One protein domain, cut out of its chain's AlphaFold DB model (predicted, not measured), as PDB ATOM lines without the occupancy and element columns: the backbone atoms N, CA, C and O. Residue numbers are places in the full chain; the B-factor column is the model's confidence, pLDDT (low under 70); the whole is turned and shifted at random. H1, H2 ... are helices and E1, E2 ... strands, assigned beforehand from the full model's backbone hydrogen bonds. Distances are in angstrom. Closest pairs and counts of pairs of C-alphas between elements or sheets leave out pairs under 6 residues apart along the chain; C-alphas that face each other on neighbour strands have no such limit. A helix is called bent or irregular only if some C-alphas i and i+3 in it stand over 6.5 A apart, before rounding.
ATOM      1  N   ASN A  82      83.420 226.640 229.498       90.44
ATOM      2  CA  ASN A  82      84.496 227.602 229.342       90.44
ATOM      3  C   ASN A  82      84.381 228.320 227.987       90.44
ATOM      4  O   ASN A  82      83.582 227.938 227.127       90.44
ATOM      5  N   TRP A  83      85.172 229.376 227.809       93.88
ATOM      6  CA  TRP A  83      85.207 230.159 226.576       93.88
ATOM      7  C   TRP A  83      85.370 229.284 225.329       93.88
ATOM      8  O   TRP A  83      84.628 229.452 224.365       93.88
ATOM      9  N   ASP A  84      86.284 228.316 225.357       92.19
ATOM     10  CA  ASP A  84      86.595 227.485 224.190       92.19
ATOM     11  C   ASP A  84      85.428 226.574 223.798       92.19
ATOM     12  O   ASP A  84      85.111 226.453 222.612       92.19
ATOM     13  N   ALA A  85      84.722 226.011 224.781       86.06
ATOM     14  CA  ALA A  85      83.501 225.248 224.548       86.06
ATOM     15  C   ALA A  85      82.401 226.113 223.912       86.06
ATOM     16  O   ALA A  85      81.724 225.661 222.987       86.06
ATOM     17  N   ILE A  86      82.257 227.371 224.350       86.62
ATOM     18  CA  ILE A  86      81.311 228.320 223.748       86.62
ATOM     19  C   ILE A  86      81.705 228.610 222.300       86.62
ATOM     20  O   ILE A  86      80.878 228.450 221.405       86.62
ATOM     21  N   ILE A  87      82.957 228.997 222.039       88.69
ATOM     22  CA  ILE A  87      83.414 229.325 220.681       88.69
ATOM     23  C   ILE A  87      83.263 228.129 219.738       88.69
ATOM     24  O   ILE A  87      82.789 228.298 218.614       88.69
ATOM     25  N   SER A  88      83.619 226.926 220.195       86.31
ATOM     26  CA  SER A  88      83.450 225.696 219.422       86.31
ATOM     27  C   SER A  88      81.974 225.408 219.124       86.31
ATOM     28  O   SER A  88      81.634 225.095 217.984       86.31
ATOM     29  N   GLY A  89      81.090 225.585 220.111       79.62
ATOM     30  CA  GLY A  89      79.651 225.363 219.962       79.62
ATOM     31  C   GLY A  89      78.942 226.372 219.054       79.62
ATOM     32  O   GLY A  89      77.903 226.044 218.485       79.62
ATOM     33  N   LEU A  90      79.489 227.581 218.886       80.56
ATOM     34  CA  LEU A  90      78.901 228.598 218.011       80.56
ATOM     35  C   LEU A  90      79.040 228.260 216.524       80.56
ATOM     36  O   LEU A  90      78.150 228.608 215.751       80.56
ATOM     37  N   GLY A  91      80.133 227.616 216.104       81.25
ATOM     38  CA  GLY A  91      80.377 227.294 214.694       81.25
ATOM     39  C   GLY A  91      80.138 228.496 213.766       81.25
ATOM     40  O   GLY A  91      80.739 229.559 213.937       81.25
ATOM     41  N   LEU A  92      79.210 228.349 212.814       75.75
ATOM     42  CA  LEU A  92      78.841 229.400 211.854       75.75
ATOM     43  C   LEU A  92      78.166 230.628 212.499       75.75
ATOM     44  O   LEU A  92      78.217 231.713 211.931       75.75
ATOM     45  N   PHE A  93      77.592 230.495 213.697       78.25
ATOM     46  CA  PHE A  93      76.920 231.580 214.430       78.25
ATOM     47  C   PHE A  93      77.858 232.487 215.208       78.25
ATOM     48  O   PHE A  93      77.423 233.448 215.847       78.25
ATOM     49  N   ARG A  94      79.156 232.189 215.163       87.50
ATOM     50  CA  ARG A  94      80.187 233.042 215.742       87.50
ATOM     51  C   ARG A  94      80.129 234.450 215.158       87.50
ATOM     52  O   ARG A  94      80.350 235.421 215.878       87.50
ATOM     53  N   LEU A  95      79.809 234.551 213.869       92.88
ATOM     54  CA  LEU A  95      79.691 235.801 213.132       92.88
ATOM     55  C   LEU A  95      78.286 235.953 212.558       92.88
ATOM     56  O   LEU A  95      77.607 234.977 212.256       92.88
ATOM     57  N   HIS A  96      77.877 237.200 212.387       89.56
ATOM     58  CA  HIS A  96      76.612 237.575 211.780       89.56
ATOM     59  C   HIS A  96      76.885 238.419 210.533       89.56
ATOM     60  O   HIS A  96      77.629 239.398 210.601       89.56
ATOM     61  N   THR A  97      76.314 238.026 209.397       92.69
ATOM     62  CA  THR A  97      76.511 238.703 208.110       92.69
ATOM     63  C   THR A  97      75.248 239.450 207.708       92.69
ATOM     64  O   THR A  97      74.171 238.860 207.676       92.69
ATOM     65  N   VAL A  98      75.406 240.722 207.341       92.62
ATOM     66  CA  VAL A  98      74.342 241.582 206.816       92.62
ATOM     67  C   VAL A  98      74.648 241.918 205.363       92.62
ATOM     68  O   VAL A  98      75.682 242.524 205.069       92.62
ATOM     69  N   SER A  99      73.747 241.558 204.453       92.75
ATOM     70  CA  SER A  99      73.811 241.990 203.055       92.75
ATOM     71  C   SER A  99      73.279 243.421 202.934       92.75
ATOM     72  O   SER A  99      72.196 243.735 203.423       92.75
ATOM     73  N   ILE A 100      74.031 244.305 202.279       93.50
ATOM     74  CA  ILE A 100      73.654 245.705 202.072       93.50
ATOM     75  C   ILE A 100      72.837 245.821 200.775       93.50
ATOM     76  O   ILE A 100      73.336 245.454 199.709       93.50
ATOM     77  N   PRO A 101      71.612 246.376 200.808       92.19
ATOM     78  CA  PRO A 101      70.832 246.650 199.603       92.19
ATOM     79  C   PRO A 101      71.537 247.599 198.626       92.19
ATOM     80  O   PRO A 101      72.188 248.558 199.037       92.19
ATOM     81  N   GLN A 102      71.322 247.416 197.319       90.44
ATOM     82  CA  GLN A 102      71.974 248.207 196.259       90.44
ATOM     83  C   GLN A 102      71.805 249.727 196.403       90.44
ATOM     84  O   GLN A 102      72.709 250.495 196.088       90.44
ATOM     85  N   ALA A 103      70.661 250.180 196.921       92.00
ATOM     86  CA  ALA A 103      70.401 251.600 197.151       92.00
ATOM     87  C   ALA A 103      71.269 252.221 198.268       92.00
ATOM     88  O   ALA A 103      71.318 253.448 198.391       92.00
ATOM     89  N   LEU A 104      71.921 251.396 199.089       93.56
ATOM     90  CA  LEU A 104      72.637 251.782 200.303       93.56
ATOM     91  C   LEU A 104      74.169 251.722 200.168       93.56
ATOM     92  O   LEU A 104      74.868 252.072 201.118       93.56
ATOM     93  N   PHE A 105      74.704 251.351 199.002       91.31
ATOM     94  CA  PHE A 105      76.145 251.365 198.735       91.31
ATOM     95  C   PHE A 105      76.481 252.001 197.373       91.31
ATOM     96  O   PHE A 105      75.598 252.415 196.622       91.31
ATOM     97  N   LEU A 106      77.778 252.153 197.078       88.06
ATOM     98  CA  LEU A 106      78.256 252.761 195.831       88.06
ATOM     99  C   LEU A 106      77.890 251.893 194.612       88.06
ATOM    100  O   LEU A 106      78.339 250.751 194.549       88.06
ATOM    101  N   PRO A 107      77.188 252.420 193.588       84.50
ATOM    102  CA  PRO A 107      76.800 251.639 192.413       84.50
ATOM    103  C   PRO A 107      77.970 250.975 191.677       84.50
ATOM    104  O   PRO A 107      77.804 249.903 191.108       84.50
ATOM    105  N   SER A 108      79.169 251.562 191.728       82.75
ATOM    106  CA  SER A 108      80.378 250.972 191.142       82.75
ATOM    107  C   SER A 108      80.779 249.634 191.772       82.75
ATOM    108  O   SER A 108      81.425 248.832 191.105       82.75
ATOM    109  N   LEU A 109      80.373 249.368 193.018       78.31
ATOM    110  CA  LEU A 109      80.582 248.083 193.695       78.31
ATOM    111  C   LEU A 109      79.582 247.007 193.237       78.31
ATOM    112  O   LEU A 109      79.793 245.834 193.523       78.31
ATOM    113  N   ALA A 110      78.508 247.387 192.531       67.25
ATOM    114  CA  ALA A 110      77.494 246.458 192.023       67.25
ATOM    115  C   ALA A 110      77.886 245.805 190.683       67.25
ATOM    116  O   ALA A 110      77.209 244.883 190.221       67.25
ATOM    117  N   ASN A 111      78.962 246.272 190.041       55.41
ATOM    118  CA  ASN A 111      79.454 245.675 188.805       55.41
ATOM    119  C   ASN A 111      79.951 244.251 189.117       55.41
ATOM    120  O   ASN A 111      80.899 244.105 189.881       55.41
ATOM    121  N   GLN A 112      79.317 243.237 188.504       52.94
ATOM    122  CA  GLN A 112      79.530 241.776 188.649       52.94
ATOM    123  C   GLN A 112      78.585 240.995 189.587       52.94
ATOM    124  O   GLN A 112      78.927 239.897 190.008       52.94
ATOM    125  N   GLY A 113      77.380 241.485 189.901       55.53
ATOM    126  CA  GLY A 113      76.420 240.677 190.684       55.53
ATOM    127  C   GLY A 113      76.882 240.390 192.121       55.53
ATOM    128  O   GLY A 113      76.347 239.506 192.789       55.53
ATOM    129  N   SER A 114      77.875 241.146 192.588       62.94
ATOM    130  CA  SER A 114      78.464 241.041 193.914       62.94
ATOM    131  C   SER A 114      77.475 241.524 194.972       62.94
ATOM    132  O   SER A 114      77.026 242.673 194.949       62.94
ATOM    133  N   VAL A 115      77.158 240.652 195.926       77.75
ATOM    134  CA  VAL A 115      76.467 241.032 197.161       77.75
ATOM    135  C   VAL A 115      77.484 241.754 198.042       77.75
ATOM    136  O   VAL A 115      78.543 241.209 198.350       77.75
ATOM    137  N   VAL A 116      77.194 242.998 198.427       89.62
ATOM    138  CA  VAL A 116      78.017 243.708 199.413       89.62
ATOM    139  C   VAL A 116      77.575 243.247 200.790       89.62
ATOM    140  O   VAL A 116      76.425 243.446 201.166       89.62
ATOM    141  N   GLU A 117      78.484 242.637 201.541       91.12
ATOM    142  CA  GLU A 117      78.189 242.072 202.853       91.12
ATOM    143  C   GLU A 117      79.109 242.634 203.927       91.12
ATOM    144  O   GLU A 117      80.285 242.923 203.694       91.12
ATOM    145  N   VAL A 118      78.564 242.750 205.132       92.50
ATOM    146  CA  VAL A 118      79.280 243.201 206.320       92.50
ATOM    147  C   VAL A 118      79.166 242.136 207.391       92.50
ATOM    148  O   VAL A 118      78.074 241.654 207.670       92.50
ATOM    149  N   LYS A 119      80.292 241.789 208.015       94.75
ATOM    150  CA  LYS A 119      80.322 240.847 209.134       94.75
ATOM    151  C   LYS A 119      80.385 241.582 210.463       94.75
ATOM    152  O   LYS A 119      81.130 242.547 210.607       94.75
ATOM    153  N   TYR A 120      79.668 241.055 211.440       95.75
ATOM    154  CA  TYR A 120      79.641 241.451 212.842       95.75
ATOM    155  C   TYR A 120      79.924 240.228 213.715       95.75
ATOM    156  O   TYR A 120      79.828 239.090 213.252       95.75
ATOM    157  N   LEU A 121      80.240 240.444 214.992       96.12
ATOM    158  CA  LEU A 121      80.160 239.358 215.971       96.12
ATOM    159  C   LEU A 121      78.707 238.879 216.071       96.12
ATOM    160  O   LEU A 121      77.794 239.706 216.072       96.12
ATOM    161  N   GLY A 122      78.497 237.569 216.167       89.69
ATOM    162  CA  GLY A 122      77.178 236.998 216.431       89.69
ATOM    163  C   GLY A 122      76.673 237.377 217.824       89.69
ATOM    164  O   GLY A 122      77.466 237.628 218.728       89.69
ATOM    165  N   GLU A 123      75.354 237.408 218.010       83.69
ATOM    166  CA  GLU A 123      74.699 237.899 219.236       83.69
ATOM    167  C   GLU A 123      75.224 237.228 220.518       83.69
ATOM    168  O   GLU A 123      75.551 237.900 221.496       83.69
ATOM    169  N   VAL A 124      75.390 235.902 220.498       82.69
ATOM    170  CA  VAL A 124      75.920 235.157 221.650       82.69
ATOM    171  C   VAL A 124      77.378 235.532 221.925       82.69
ATOM    172  O   VAL A 124      77.755 235.740 223.077       82.69
ATOM    173  N   LEU A 125      78.198 235.694 220.884       91.50
ATOM    174  CA  LEU A 125      79.593 236.103 221.048       91.50
ATOM    175  C   LEU A 125      79.708 237.546 221.552       91.50
ATOM    176  O   LEU A 125      80.552 237.818 222.407       91.50
ATOM    177  N   GLN A 126      78.848 238.456 221.082       92.75
ATOM    178  CA  GLN A 126      78.737 239.816 221.619       92.75
ATOM    179  C   GLN A 126      78.431 239.774 223.120       92.75
ATOM    180  O   GLN A 126      79.154 240.378 223.917       92.75
ATOM    181  N   PHE A 127      77.412 239.004 223.512       86.81
ATOM    182  CA  PHE A 127      76.994 238.847 224.902       86.81
ATOM    183  C   PHE A 127      78.107 238.270 225.787       86.81
ATOM    184  O   PHE A 127      78.456 238.869 226.807       86.81
ATOM    185  N   CYS A 128      78.707 237.144 225.389       92.25
ATOM    186  CA  CYS A 128      79.769 236.488 226.151       92.25
ATOM    187  C   CYS A 128      80.994 237.396 226.303       92.25
ATOM    188  O   CYS A 128      81.487 237.586 227.415       92.25
ATOM    189  N   SER A 129      81.441 238.027 225.214       96.75
ATOM    190  CA  SER A 129      82.575 238.962 225.236       96.75
ATOM    191  C   SER A 129      82.305 240.153 226.160       96.75
ATOM    192  O   SER A 129      83.161 240.533 226.962       96.75
ATOM    193  N   ARG A 130      81.083 240.704 226.117       95.06
ATOM    194  CA  ARG A 130      80.649 241.787 227.009       95.06
ATOM    195  C   ARG A 130      80.659 241.360 228.473       95.06
ATOM    196  O   ARG A 130      81.162 242.101 229.313       95.06
ATOM    197  N   LYS A 131      80.150 240.168 228.797       92.25
ATOM    198  CA  LYS A 131      80.155 239.625 230.167       92.25
ATOM    199  C   LYS A 131      81.570 239.410 230.702       92.25
ATOM    200  O   LYS A 131      81.819 239.717 231.868       92.25
ATOM    201  N   VAL A 132      82.495 238.947 229.860       97.38
ATOM    202  CA  VAL A 132      83.912 238.786 230.228       97.38
ATOM    203  C   VAL A 132      84.542 240.136 230.561       97.38
ATOM    204  O   VAL A 132      85.150 240.277 231.623       97.38
ATOM    205  N   LEU A 133      84.329 241.150 229.718       97.94
ATOM    206  CA  LEU A 133      84.820 242.506 229.976       97.94
ATOM    207  C   LEU A 133      84.203 243.110 231.242       97.94
ATOM    208  O   LEU A 133      84.930 243.656 232.064       97.94
ATOM    209  N   ILE A 134      82.890 242.959 231.453       95.06
ATOM    210  CA  ILE A 134      82.225 243.421 232.683       95.06
ATOM    211  C   ILE A 134      82.845 242.754 233.915       95.06
ATOM    212  O   ILE A 134      83.138 243.442 234.891       95.06
ATOM    213  N   HIS A 135      83.063 241.436 233.887       95.75
ATOM    214  CA  HIS A 135      83.697 240.731 234.999       95.75
ATOM    215  C   HIS A 135      85.091 241.288 235.291       95.75
ATOM    216  O   HIS A 135      85.388 241.618 236.440       95.75
ATOM    217  N   LEU A 136      85.927 241.415 234.257       97.56
ATOM    218  CA  LEU A 136      87.295 241.895 234.409       97.56
ATOM    219  C   LEU A 136      87.330 243.334 234.943       97.56
ATOM    220  O   LEU A 136      87.972 243.590 235.959       97.56
ATOM    221  N   CYS A 137      86.562 244.244 234.340       96.81
ATOM    222  CA  CYS A 137      86.462 245.630 234.790       96.81
ATOM    223  C   CYS A 137      85.983 245.738 236.245       96.81
ATOM    224  O   CYS A 137      86.518 246.533 237.012       96.81
ATOM    225  N   ARG A 138      85.012 244.916 236.672       95.81
ATOM    226  CA  ARG A 138      84.551 244.890 238.073       95.81
ATOM    227  C   ARG A 138      85.634 244.407 239.034       95.81
ATOM    228  O   ARG A 138      85.711 244.914 240.154       95.81
ATOM    229  N   ARG A 139      86.465 243.441 238.625       96.25
ATOM    230  CA  ARG A 139      87.621 242.996 239.417       96.25
ATOM    231  C   ARG A 139      88.632 244.116 239.578       96.25
ATOM    232  O   ARG A 139      88.961 244.436 240.719       96.25
ATOM    233  N   HIS A 140      89.028 244.741 238.469       97.06
ATOM    234  CA  HIS A 140      89.959 245.871 238.474       97.06
ATOM    235  C   HIS A 140      89.442 246.989 239.374       97.06
ATOM    236  O   HIS A 140      90.145 247.398 240.296       97.06
ATOM    237  N   PHE A 141      88.181 247.394 239.193       96.12
ATOM    238  CA  PHE A 141      87.508 248.396 240.024       96.12
ATOM    239  C   PHE A 141      87.545 248.059 241.520       96.12
ATOM    240  O   PHE A 141      87.706 248.952 242.343       96.12
ATOM    241  N   SER A 142      87.446 246.776 241.877       95.94
ATOM    242  CA  SER A 142      87.464 246.300 243.269       95.94
ATOM    243  C   SER A 142      88.875 246.028 243.815       95.94
ATOM    244  O   SER A 142      89.011 245.332 244.817       95.94
ATOM    245  N   GLY A 143      89.930 246.503 243.147       96.81
ATOM    246  CA  GLY A 143      91.310 246.366 243.626       96.81
ATOM    247  C   GLY A 143      91.953 245.000 243.351       96.81
ATOM    248  O   GLY A 143      92.976 244.668 243.950       96.81
ATOM    249  N   VAL A 144      91.409 244.209 242.416       96.88
ATOM    250  CA  VAL A 144      91.926 242.875 242.060       96.88
ATOM    251  C   VAL A 144      92.205 242.761 240.560       96.88
ATOM    252  O   VAL A 144      91.402 243.187 239.741       96.88
ATOM    253  N   CYS A 145      93.304 242.115 240.181       97.31
ATOM    254  CA  CYS A 145      93.627 241.762 238.791       97.31
ATOM    255  C   CYS A 145      94.176 240.326 238.704       97.31
ATOM    256  O   CYS A 145      94.305 239.655 239.733       97.31
ATOM    257  N   PHE A 146      94.483 239.840 237.500       98.19
ATOM    258  CA  PHE A 146      95.088 238.517 237.280       98.19
ATOM    259  C   PHE A 146      96.510 238.605 236.700       98.19
ATOM    260  O   PHE A 146      97.245 237.620 236.710       98.19
ATOM    261  N   GLY A 147      96.944 239.784 236.243       97.56
ATOM    262  CA  GLY A 147      98.282 240.003 235.689       97.56
ATOM    263  C   GLY A 147      98.528 239.317 234.344       97.56
ATOM    264  O   GLY A 147      99.670 238.994 234.038       97.56
ATOM    265  N   GLY A 148      97.478 239.044 233.571       97.19
ATOM    266  CA  GLY A 148      97.539 238.307 232.310       97.19
ATOM    267  C   GLY A 148      97.731 236.796 232.474       97.19
ATOM    268  O   GLY A 148      97.917 236.095 231.484       97.19
ATOM    269  N   GLU A 149      97.675 236.262 233.696       97.38
ATOM    270  CA  GLU A 149      97.947 234.848 233.997       97.38
ATOM    271  C   GLU A 149      96.674 233.988 233.981       97.38
ATOM    272  O   GLU A 149      96.371 233.265 234.930       97.38
ATOM    273  N   PHE A 150      95.910 234.070 232.891       98.19
ATOM    274  CA  PHE A 150      94.752 233.205 232.662       98.19
ATOM    275  C   PHE A 150      94.634 232.767 231.200       98.19
ATOM    276  O   PHE A 150      95.079 233.467 230.291       98.19
ATOM    277  N   THR A 151      94.047 231.602 230.953       98.12
ATOM    278  CA  THR A 151      93.744 231.082 229.611       98.12
ATOM    279  C   THR A 151      92.252 231.205 229.298       98.12
ATOM    280  O   THR A 151      91.441 231.507 230.177       98.12
ATOM    281  N   SER A 152      91.872 230.959 228.044       97.19
ATOM    282  CA  SER A 152      90.468 230.856 227.626       97.19
ATOM    283  C   SER A 152      89.711 229.765 228.394       97.19
ATOM    284  O   SER A 152      88.583 229.990 228.827       97.19
ATOM    285  N   GLU A 153      90.351 228.630 228.679       95.25
ATOM    286  CA  GLU A 153      89.775 227.533 229.472       95.25
ATOM    287  C   GLU A 153      89.403 227.947 230.907       95.25
ATOM    288  O   GLU A 153      88.487 227.383 231.505       95.25
ATOM    289  N   GLN A 154      90.100 228.946 231.463       96.88
ATOM    290  CA  GLN A 154      89.848 229.462 232.810       96.88
ATOM    291  C   GLN A 154      88.736 230.516 232.852       96.88
ATOM    292  O   GLN A 154      88.315 230.895 233.947       96.88
ATOM    293  N   ILE A 155      88.248 230.988 231.702       97.25
ATOM    294  CA  ILE A 155      87.075 231.861 231.607       97.25
ATOM    295  C   ILE A 155      85.840 230.964 231.545       97.25
ATOM    296  O   ILE A 155      85.546 230.379 230.506       97.25
ATOM    297  N   VAL A 156      85.118 230.859 232.659       91.75
ATOM    298  CA  VAL A 156      83.973 229.954 232.809       91.75
ATOM    299  C   VAL A 156      82.684 230.746 232.966       91.75
ATOM    300  O   VAL A 156      82.664 231.783 233.634       91.75
ATOM    301  N   PHE A 157      81.615 230.236 232.363       87.12
ATOM    302  CA  PHE A 157      80.265 230.773 232.459       87.12
ATOM    303  C   PHE A 157      79.402 229.837 233.310       87.12
ATOM    304  O   PHE A 157      79.454 228.619 233.128       87.12
ATOM    305  N   ASP A 158      78.647 230.397 234.254       78.88
ATOM    306  CA  ASP A 158      77.647 229.654 235.028       78.88
ATOM    307  C   ASP A 158      76.306 229.528 234.278       78.88
ATOM    308  O   ASP A 158      76.176 229.944 233.122       78.88
ATOM    309  N   GLU A 159      75.304 228.947 234.942       67.62
ATOM    310  CA  GLU A 159      73.987 228.686 234.351       67.62
ATOM    311  C   GLU A 159      73.218 229.949 233.942       67.62
ATOM    312  O   GLU A 159      72.424 229.923 232.995       67.62
ATOM    313  N   ASP A 160      73.534 231.073 234.581       66.88
ATOM    314  CA  ASP A 160      72.955 232.388 234.322       66.88
ATOM    315  C   ASP A 160      73.809 233.217 233.338       66.88
ATOM    316  O   ASP A 160      73.509 234.380 233.040       66.88
ATOM    317  N   GLY A 161      74.898 232.638 232.819       70.44
ATOM    318  CA  GLY A 161      75.841 233.308 231.928       70.44
ATOM    319  C   GLY A 161      76.718 234.346 232.633       70.44
ATOM    320  O   GLY A 161      77.275 235.236 231.977       70.44
ATOM    321  N   ASN A 162      76.845 234.281 233.961       81.19
ATOM    322  CA  ASN A 162      77.827 235.079 234.681       81.19
ATOM    323  C   ASN A 162      79.215 234.482 234.493       81.19
ATOM    324  O   ASN A 162      79.410 233.270 234.467       81.19
ATOM    325  N   VAL A 163      80.201 235.369 234.396       90.56
ATOM    326  CA  VAL A 163      81.588 234.979 234.165       90.56
ATOM    327  C   VAL A 163      82.324 234.827 235.485       90.56
ATOM    328  O   VAL A 163      82.179 235.648 236.397       90.56
ATOM    329  N   LYS A 164      83.196 233.824 235.542       92.81
ATOM    330  CA  LYS A 164      84.246 233.673 236.541       92.81
ATOM    331  C   LYS A 164      85.560 233.342 235.841       92.81
ATOM    332  O   LYS A 164      85.621 232.413 235.044       92.81
ATOM    333  N   ILE A 165      86.618 234.073 236.182       96.50
ATOM    334  CA  ILE A 165      87.982 233.729 235.771       96.50
ATOM    335  C   ILE A 165      88.628 232.914 236.898       96.50
ATOM    336  O   ILE A 165      88.877 233.431 237.992       96.50
ATOM    337  N   ASN A 166      88.856 231.624 236.650       95.12
ATOM    338  CA  ASN A 166      89.462 230.672 237.586       95.12
ATOM    339  C   ASN A 166      90.998 230.748 237.537       95.12
ATOM    340  O   ASN A 166      91.672 229.768 237.225       95.12
ATOM    341  N   ALA A 167      91.541 231.925 237.843       96.12
ATOM    342  CA  ALA A 167      92.976 232.190 237.905       96.12
ATOM    343  C   ALA A 167      93.378 232.832 239.240       96.12
ATOM    344  O   ALA A 167      92.530 233.316 240.001       96.12
ATOM    345  N   ALA A 168      94.682 232.820 239.528       96.50
ATOM    346  CA  ALA A 168      95.235 233.427 240.731       96.50
ATOM    347  C   ALA A 168      94.969 234.938 240.738       96.50
ATOM    348  O   ALA A 168      95.234 235.646 239.768       96.50
ATOM    349  N   ARG A 169      94.418 235.433 241.848       97.44
ATOM    350  CA  ARG A 169      94.140 236.859 242.034       97.44
ATOM    351  C   ARG A 169      95.391 237.557 242.544       97.44
ATOM    352  O   ARG A 169      96.068 237.041 243.429       97.44
ATOM    353  N   LYS A 170      95.642 238.756 242.033       97.69
ATOM    354  CA  LYS A 170      96.731 239.641 242.443       97.69
ATOM    355  C   LYS A 170      96.162 240.979 242.901       97.69
ATOM    356  O   LYS A 170      95.109 241.406 242.417       97.69
ATOM    357  N   GLN A 171      96.875 241.644 243.810       97.69
ATOM    358  CA  GLN A 171      96.560 243.022 244.182       97.69
ATOM    359  C   GLN A 171      96.627 243.904 242.935       97.69
ATOM    360  O   GLN A 171      97.553 243.776 242.128       97.69
ATOM    361  N   TYR A 172      95.635 244.773 242.761       97.75
ATOM    362  CA  TYR A 172      95.581 245.654 241.607       97.75
ATOM    363  C   TYR A 172      96.825 246.535 241.504       97.75
ATOM    364  O   TYR A 172      97.206 247.235 242.440       97.75
ATOM    365  N   THR A 173      97.403 246.544 240.309       96.62
ATOM    366  CA  THR A 173      98.224 247.646 239.823       96.62
ATOM    367  C   THR A 173      97.809 247.929 238.388       96.62
ATOM    368  O   THR A 173      97.390 247.022 237.662       96.62
ATOM    369  N   LYS A 174      97.975 249.176 237.948       95.31
ATOM    370  CA  LYS A 174      97.694 249.571 236.564       95.31
ATOM    371  C   LYS A 174      98.445 248.706 235.543       95.31
ATOM    372  O   LYS A 174      97.870 248.328 234.530       95.31
ATOM    373  N   ILE A 175      99.698 248.346 235.832       95.75
ATOM    374  CA  ILE A 175     100.525 247.499 234.959       95.75
ATOM    375  C   ILE A 175      99.911 246.100 234.827       95.75
ATOM    376  O   ILE A 175      99.697 245.626 233.716       95.75
ATOM    377  N   LEU A 176      99.574 245.451 235.947       97.38
ATOM    378  CA  LEU A 176      98.997 244.103 235.924       97.38
ATOM    379  C   LEU A 176      97.605 244.071 235.276       97.38
ATOM    380  O   LEU A 176      97.275 243.119 234.574       97.38
ATOM    381  N   ALA A 177      96.799 245.116 235.464       97.38
ATOM    382  CA  ALA A 177      95.494 245.226 234.819       97.38
ATOM    383  C   ALA A 177      95.596 245.405 233.293       97.38
ATOM    384  O   ALA A 177      94.785 244.848 232.557       97.38
ATOM    385  N   VAL A 178      96.620 246.111 232.802       96.81
ATOM    386  CA  VAL A 178      96.911 246.186 231.360       96.81
ATOM    387  C   VAL A 178      97.322 244.819 230.803       96.81
ATOM    388  O   VAL A 178      96.871 244.451 229.720       96.81
ATOM    389  N   LEU A 179      98.086 244.016 231.553       97.81
ATOM    390  CA  LEU A 179      98.404 242.642 231.139       97.81
ATOM    391  C   LEU A 179      97.151 241.756 231.031       97.81
ATOM    392  O   LEU A 179      97.085 240.897 230.151       97.81
ATOM    393  N   ASP A 180      96.128 241.985 231.863       98.50
ATOM    394  CA  ASP A 180      94.837 241.304 231.705       98.50
ATOM    395  C   ASP A 180      94.142 241.685 230.388       98.50
ATOM    396  O   ASP A 180      93.568 240.820 229.724       98.50
ATOM    397  N   TYR A 181      94.206 242.958 229.981       98.38
ATOM    398  CA  TYR A 181      93.686 243.394 228.680       98.38
ATOM    399  C   TYR A 181      94.443 242.747 227.523       98.38
ATOM    400  O   TYR A 181      93.806 242.253 226.595       98.38
ATOM    401  N   ASN A 182      95.773 242.669 227.603       98.06
ATOM    402  CA  ASN A 182      96.582 241.991 226.591       98.06
ATOM    403  C   ASN A 182      96.211 240.509 226.476       98.06
ATOM    404  O   ASN A 182      96.049 239.991 225.373       98.06
ATOM    405  N   ARG A 183      95.970 239.840 227.608       98.56
ATOM    406  CA  ARG A 183      95.507 238.452 227.594       98.56
ATOM    407  C   ARG A 183      94.117 238.307 226.969       98.56
ATOM    408  O   ARG A 183      93.892 237.364 226.213       98.56
ATOM    409  N   LEU A 184      93.190 239.230 227.238       98.50
ATOM    410  CA  LEU A 184      91.893 239.235 226.552       98.50
ATOM    411  C   LEU A 184      92.015 239.534 225.060       98.50
ATOM    412  O   LEU A 184      91.262 238.947 224.289       98.50
ATOM    413  N   TYR A 185      92.948 240.390 224.642       98.62
ATOM    414  CA  TYR A 185      93.232 240.607 223.226       98.62
ATOM    415  C   TYR A 185      93.600 239.291 222.535       98.62
ATOM    416  O   TYR A 185      92.967 238.954 221.539       98.62
ATOM    417  N   ASP A 186      94.532 238.508 223.090       98.12
ATOM    418  CA  ASP A 186      94.951 237.234 222.489       98.12
ATOM    419  C   ASP A 186      93.789 236.237 222.346       98.12
ATOM    420  O   ASP A 186      93.710 235.485 221.372       98.12
ATOM    421  N   ILE A 187      92.888 236.217 223.331       98.50
ATOM    422  CA  ILE A 187      91.718 235.330 223.352       98.50
ATOM    423  C   ILE A 187      90.656 235.813 222.351       98.50
ATOM    424  O   ILE A 187      90.130 235.020 221.565       98.50
ATOM    425  N   PHE A 188      90.345 237.109 222.354       98.31
ATOM    426  CA  PHE A 188      89.311 237.696 221.502       98.31
ATOM    427  C   PHE A 188      89.738 237.756 220.038       98.31
ATOM    428  O   PHE A 188      88.936 237.429 219.170       98.31
ATOM    429  N   ASP A 189      90.990 238.102 219.739       97.25
ATOM    430  CA  ASP A 189      91.500 238.172 218.367       97.25
ATOM    431  C   ASP A 189      91.353 236.824 217.643       97.25
ATOM    432  O   ASP A 189      90.880 236.776 216.505       97.25
ATOM    433  N   LYS A 190      91.651 235.717 218.336       94.69
ATOM    434  CA  LYS A 190      91.449 234.354 217.819       94.69
ATOM    435  C   LYS A 190      89.973 234.024 217.596       94.69
ATOM    436  O   LYS A 190      89.633 233.383 216.605       94.69
ATOM    437  N   ALA A 191      89.100 234.450 218.505       95.31
ATOM    438  CA  ALA A 191      87.671 234.158 218.431       95.31
ATOM    439  C   ALA A 191      86.930 235.010 217.385       95.31
ATOM    440  O   ALA A 191      85.929 234.565 216.829       95.31
ATOM    441  N   PHE A 192      87.378 236.240 217.129       96.38
ATOM    442  CA  PHE A 192      86.616 237.217 216.344       96.38
ATOM    443  C   PHE A 192      86.874 237.123 214.844       96.38
ATOM    444  O   PHE A 192      86.013 237.508 214.056       96.38
ATOM    445  N   LYS A 193      88.037 236.615 214.432       93.25
ATOM    446  CA  LYS A 193      88.403 236.498 213.017       93.25
ATOM    447  C   LYS A 193      87.465 235.563 212.256       93.25
ATOM    448  O   LYS A 193      87.003 234.552 212.786       93.25
ATOM    449  N   ASP A 194      87.186 235.881 210.997       88.06
ATOM    450  CA  ASP A 194      86.544 234.939 210.078       88.06
ATOM    451  C   ASP A 194      87.547 233.908 209.521       88.06
ATOM    452  O   ASP A 194      88.738 233.958 209.820       88.06
ATOM    453  N   GLU A 195      87.076 232.963 208.706       86.19
ATOM    454  CA  GLU A 195      87.922 231.933 208.074       86.19
ATOM    455  C   GLU A 195      89.046 232.515 207.194       86.19
ATOM    456  O   GLU A 195      90.062 231.866 206.971       86.19
ATOM    457  N   GLY A 196      88.888 233.757 206.722       87.94
ATOM    458  CA  GLY A 196      89.890 234.498 205.958       87.94
ATOM    459  C   GLY A 196      90.768 235.413 206.812       87.94
ATOM    460  O   GLY A 196      91.406 236.307 206.261       87.94
ATOM    461  N   ASN A 197      90.781 235.245 208.141       88.38
ATOM    462  CA  ASN A 197      91.486 236.103 209.098       88.38
ATOM    463  C   ASN A 197      91.059 237.583 209.076       88.38
ATOM    464  O   ASN A 197      91.799 238.455 209.542       88.38
ATOM    465  N   ARG A 198      89.864 237.891 208.563       90.62
ATOM    466  CA  ARG A 198      89.329 239.257 208.532       90.62
ATOM    467  C   ARG A 198      88.575 239.564 209.816       90.62
ATOM    468  O   ARG A 198      87.871 238.715 210.362       90.62
ATOM    469  N   GLN A 199      88.708 240.807 210.261       92.19
ATOM    470  CA  GLN A 199      88.027 241.317 211.441       92.19
ATOM    471  C   GLN A 199      86.607 241.791 211.095       92.19
ATOM    472  O   GLN A 199      86.445 242.540 210.126       92.19
ATOM    473  N   PRO A 200      85.582 241.392 211.868       94.88
ATOM    474  CA  PRO A 200      84.246 241.962 211.762       94.88
ATOM    475  C   PRO A 200      84.246 243.473 212.031       94.88
ATOM    476  O   PRO A 200      85.140 244.025 212.675       94.88
ATOM    477  N   ILE A 201      83.212 244.162 211.558       94.19
ATOM    478  CA  ILE A 201      83.043 245.592 211.801       94.19
ATOM    479  C   ILE A 201      83.050 245.890 213.307       94.19
ATOM    480  O   ILE A 201      82.535 245.132 214.130       94.19
ATOM    481  N   HIS A 202      83.663 247.025 213.650       94.56
ATOM    482  CA  HIS A 202      83.896 247.530 215.005       94.56
ATOM    483  C   HIS A 202      84.878 246.725 215.876       94.56
ATOM    484  O   HIS A 202      85.308 247.271 216.888       94.56
ATOM    485  N   THR A 203      85.290 245.493 215.548       96.00
ATOM    486  CA  THR A 203      86.159 244.710 216.461       96.00
ATOM    487  C   THR A 203      87.579 245.258 216.550       96.00
ATOM    488  O   THR A 203      88.177 245.223 217.623       96.00
ATOM    489  N   LEU A 204      88.103 245.820 215.456       93.56
ATOM    490  CA  LEU A 204      89.484 246.296 215.389       93.56
ATOM    491  C   LEU A 204      89.801 247.337 216.471       93.56
ATOM    492  O   LEU A 204      90.816 247.207 217.144       93.56
ATOM    493  N   ASN A 205      88.919 248.316 216.694       93.06
ATOM    494  CA  ASN A 205      89.132 249.345 217.718       93.06
ATOM    495  C   ASN A 205      89.185 248.758 219.136       93.06
ATOM    496  O   ASN A 205      90.033 249.165 219.929       93.06
ATOM    497  N   LEU A 206      88.323 247.780 219.439       97.06
ATOM    498  CA  LEU A 206      88.336 247.086 220.728       97.06
ATOM    499  C   LEU A 206      89.644 246.323 220.915       97.06
ATOM    500  O   LEU A 206      90.296 246.445 221.946       97.06
ATOM    501  N   LEU A 207      90.034 245.549 219.902       97.50
ATOM    502  CA  LEU A 207      91.245 244.739 219.940       97.50
ATOM    503  C   LEU A 207      92.498 245.615 220.040       97.50
ATOM    504  O   LEU A 207      93.362 245.340 220.865       97.50
ATOM    505  N   SER A 208      92.576 246.709 219.278       95.94
ATOM    506  CA  SER A 208      93.676 247.675 219.383       95.94
ATOM    507  C   SER A 208      93.774 248.281 220.783       95.94
ATOM    508  O   SER A 208      94.878 248.377 221.315       95.94
ATOM    509  N   PHE A 209      92.643 248.631 221.404       96.62
ATOM    510  CA  PHE A 209      92.630 249.138 222.775       96.62
ATOM    511  C   PHE A 209      93.101 248.088 223.789       96.62
ATOM    512  O   PHE A 209      93.877 248.412 224.680       96.62
ATOM    513  N   LEU A 210      92.646 246.838 223.668       98.12
ATOM    514  CA  LEU A 210      93.045 245.756 224.576       98.12
ATOM    515  C   LEU A 210      94.525 245.373 224.413       98.12
ATOM    516  O   LEU A 210      95.194 245.043 225.391       98.12
ATOM    517  N   HIS A 211      95.048 245.435 223.187       97.69
ATOM    518  CA  HIS A 211      96.449 245.148 222.883       97.69
ATOM    519  C   HIS A 211      97.395 246.253 223.363       97.69
ATOM    520  O   HIS A 211      98.462 245.972 223.901       97.69
ATOM    521  N   SER A 212      97.030 247.519 223.157       94.44
ATOM    522  CA  SER A 212      97.890 248.657 223.482       94.44
ATOM    523  C   SER A 212      97.060 249.837 223.993       94.44
ATOM    524  O   SER A 212      96.829 250.810 223.266       94.44
ATOM    525  N   PRO A 213      96.559 249.755 225.239       93.00
ATOM    526  CA  PRO A 213      95.825 250.859 225.838       93.00
ATOM    527  C   PRO A 213      96.745 252.079 226.029       93.00
ATOM    528  O   PRO A 213      97.932 251.910 226.322       93.00
ATOM    529  N   SER A 221      89.016 253.478 236.009       91.88
ATOM    530  CA  SER A 221      88.265 254.685 235.656       91.88
ATOM    531  C   SER A 221      86.872 254.345 235.120       91.88
ATOM    532  O   SER A 221      86.716 253.486 234.249       91.88
ATOM    533  N   ASP A 222      85.849 255.058 235.602       91.12
ATOM    534  CA  ASP A 222      84.453 254.869 235.180       91.12
ATOM    535  C   ASP A 222      84.294 255.042 233.652       91.12
ATOM    536  O   ASP A 222      83.492 254.336 233.038       91.12
ATOM    537  N   SER A 223      85.078 255.925 233.017       91.38
ATOM    538  CA  SER A 223      85.092 256.121 231.558       91.38
ATOM    539  C   SER A 223      85.651 254.919 230.805       91.38
ATOM    540  O   SER A 223      85.042 254.494 229.823       91.38
ATOM    541  N   ILE A 224      86.768 254.342 231.262       94.62
ATOM    542  CA  ILE A 224      87.362 253.149 230.638       94.62
ATOM    543  C   ILE A 224      86.420 251.957 230.757       94.62
ATOM    544  O   ILE A 224      86.200 251.236 229.781       94.62
ATOM    545  N   ILE A 225      85.807 251.778 231.928       94.88
ATOM    546  CA  ILE A 225      84.852 250.695 232.148       94.88
ATOM    547  C   ILE A 225      83.619 250.884 231.257       94.88
ATOM    548  O   ILE A 225      83.199 249.939 230.582       94.88
ATOM    549  N   ALA A 226      83.053 252.094 231.198       93.81
ATOM    550  CA  ALA A 226      81.917 252.393 230.327       93.81
ATOM    551  C   ALA A 226      82.254 252.181 228.840       93.81
ATOM    552  O   ALA A 226      81.434 251.622 228.112       93.81
ATOM    553  N   TYR A 227      83.459 252.565 228.404       95.31
ATOM    554  CA  TYR A 227      83.942 252.374 227.035       95.31
ATOM    555  C   TYR A 227      84.046 250.891 226.660       95.31
ATOM    556  O   TYR A 227      83.459 250.464 225.665       95.31
ATOM    557  N   LEU A 228      84.754 250.090 227.462       96.00
ATOM    558  CA  LEU A 228      84.992 248.674 227.168       96.00
ATOM    559  C   LEU A 228      83.704 247.852 227.208       96.00
ATOM    560  O   LEU A 228      83.420 247.075 226.298       96.00
TER     561      LEU A 228
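What this domain is: This is residues 82 to 213 and 221 to 228 of the 383 residues of the protein "Ubiquitin-like domain-containing protein" of Aegilops tauschii subsp. strangulata (UniProt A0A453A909). A helical body, in which the two long helices H3 and H4 run side by side in opposite ways, has a long two-stranded arm, E1 and E2, reaching away from one end, with the short helix H2 near its tip. H5 folds back on H4, the short H6 sits beside H3, H1 lies along another side of the body, and the small hairpin E3 and E4 packs near the first residues of H1 and on H3. The printed part has 140 residues, with six named helices and four named strands in the order H1 E1 H2 E2 H3 E3 E4 H4 H5 H6; its two sheets, E1 - E2 and E3 - E4, are antiparallel, and the class is mixed, helices and strands. The whole is elongated, 58 by 30 by 24 A, with the arm making much of the length, and only just loose, close to compact, with a radius of gyration of the C-alphas of 17.4 A.

Where its parts are: Start at C-alpha 83, at (85.207, 230.159, 226.576), where H1 begins; it runs through residues 83 to 94, 12.3 A long, and is irregular, with C-alphas 89 and 92 standing 9.1 A apart. E1, residues 95 to 100, follows directly and covers 16.0 A. Next come H2, residues 107 to 110, and E2, residues 116 to 121, which covers 17.3 A. Find C-alpha 123 at (74.699, 237.899, 219.236); from there H3 runs 26.6 A to residue 141. The short strands E3, residues 155 to 157, and E4, residues 163 to 165, come before H4, residues 174 to 192, 26.2 A long. H5 holds residues 203 to 211 and covers 12.1 A. H6, residues 222 to 228, covers 10.1 A and ends at C-alpha 228, at (84.992, 248.674, 227.168).

How they stand to each other: H1, H3 and H4 form an up and down bundle, each helix running against the one before it in the chain. H1 and H3 only just touch, with 3 pairs of C-alphas within 8 A, made by residues 124 to 125 of H3 alone; the closest C-alphas are those of Arg 94 and Leu 125, 6.2 A apart. H3 and H4 are close but not clearly touching, at a shallow tilt of 8 degrees, opposite ways; look at the C-alphas of His 140 and Ala 177, the closest, 6.7 A apart. H4 and H5 make a helical hairpin and touch, with Tyr 181 and Leu 210 closest at 4.8 A between C-alphas; their shallow tilt of 34 degrees is only just short of steep. H6 only just touches H3, with 3 pairs of C-alphas within 8 A, made by residues 133 to 137 of H3 alone; C-alphas 137 and 225 are closest, at 5.9 A. In the antiparallel pair E1 and E2, find N 98 and O 118 at 2.8 A and N 120 and O 96 at 2.8 A, within hydrogen-bond range. H2 is apart from H3 and H4; its closest C-alphas with E2 are those of Leu 109 and Val 116, 7.6 A apart. E3 and E4 are a hairpin, with N 156 and O 164 within hydrogen-bond range at 2.9 A. The closest C-alphas of E4 and H3 are those of Val 163 and Val 132, 5.9 A apart, and those of E3 and H1 are Ile 155 and Trp 83, 5.6 A apart. In H3, H5 and H6 every O i to N i+4 pair is within hydrogen-bond range; H1 has 4 of 8, H4 has 14 of 15, and H2 is too short for such a pair.

The domain as a whole: The two C-alphas farthest apart are those of Gln 112, beyond H2, and Gln 171, 58.1 A. Residues 214 to 220 are not printed, and C-alphas 213 and 221 stand 13.0 A apart across this cut, which lies in the link from H5 to H6. Of the links printed whole, the one from H3 to E3 is long, with 13 residues; in it residues 144 to 145 pair antiparallel with residues 170 to 171. The mean pLDDT of the printed part is 91.3; look for values under 70 at residues 110 to 114 and 159 to 160.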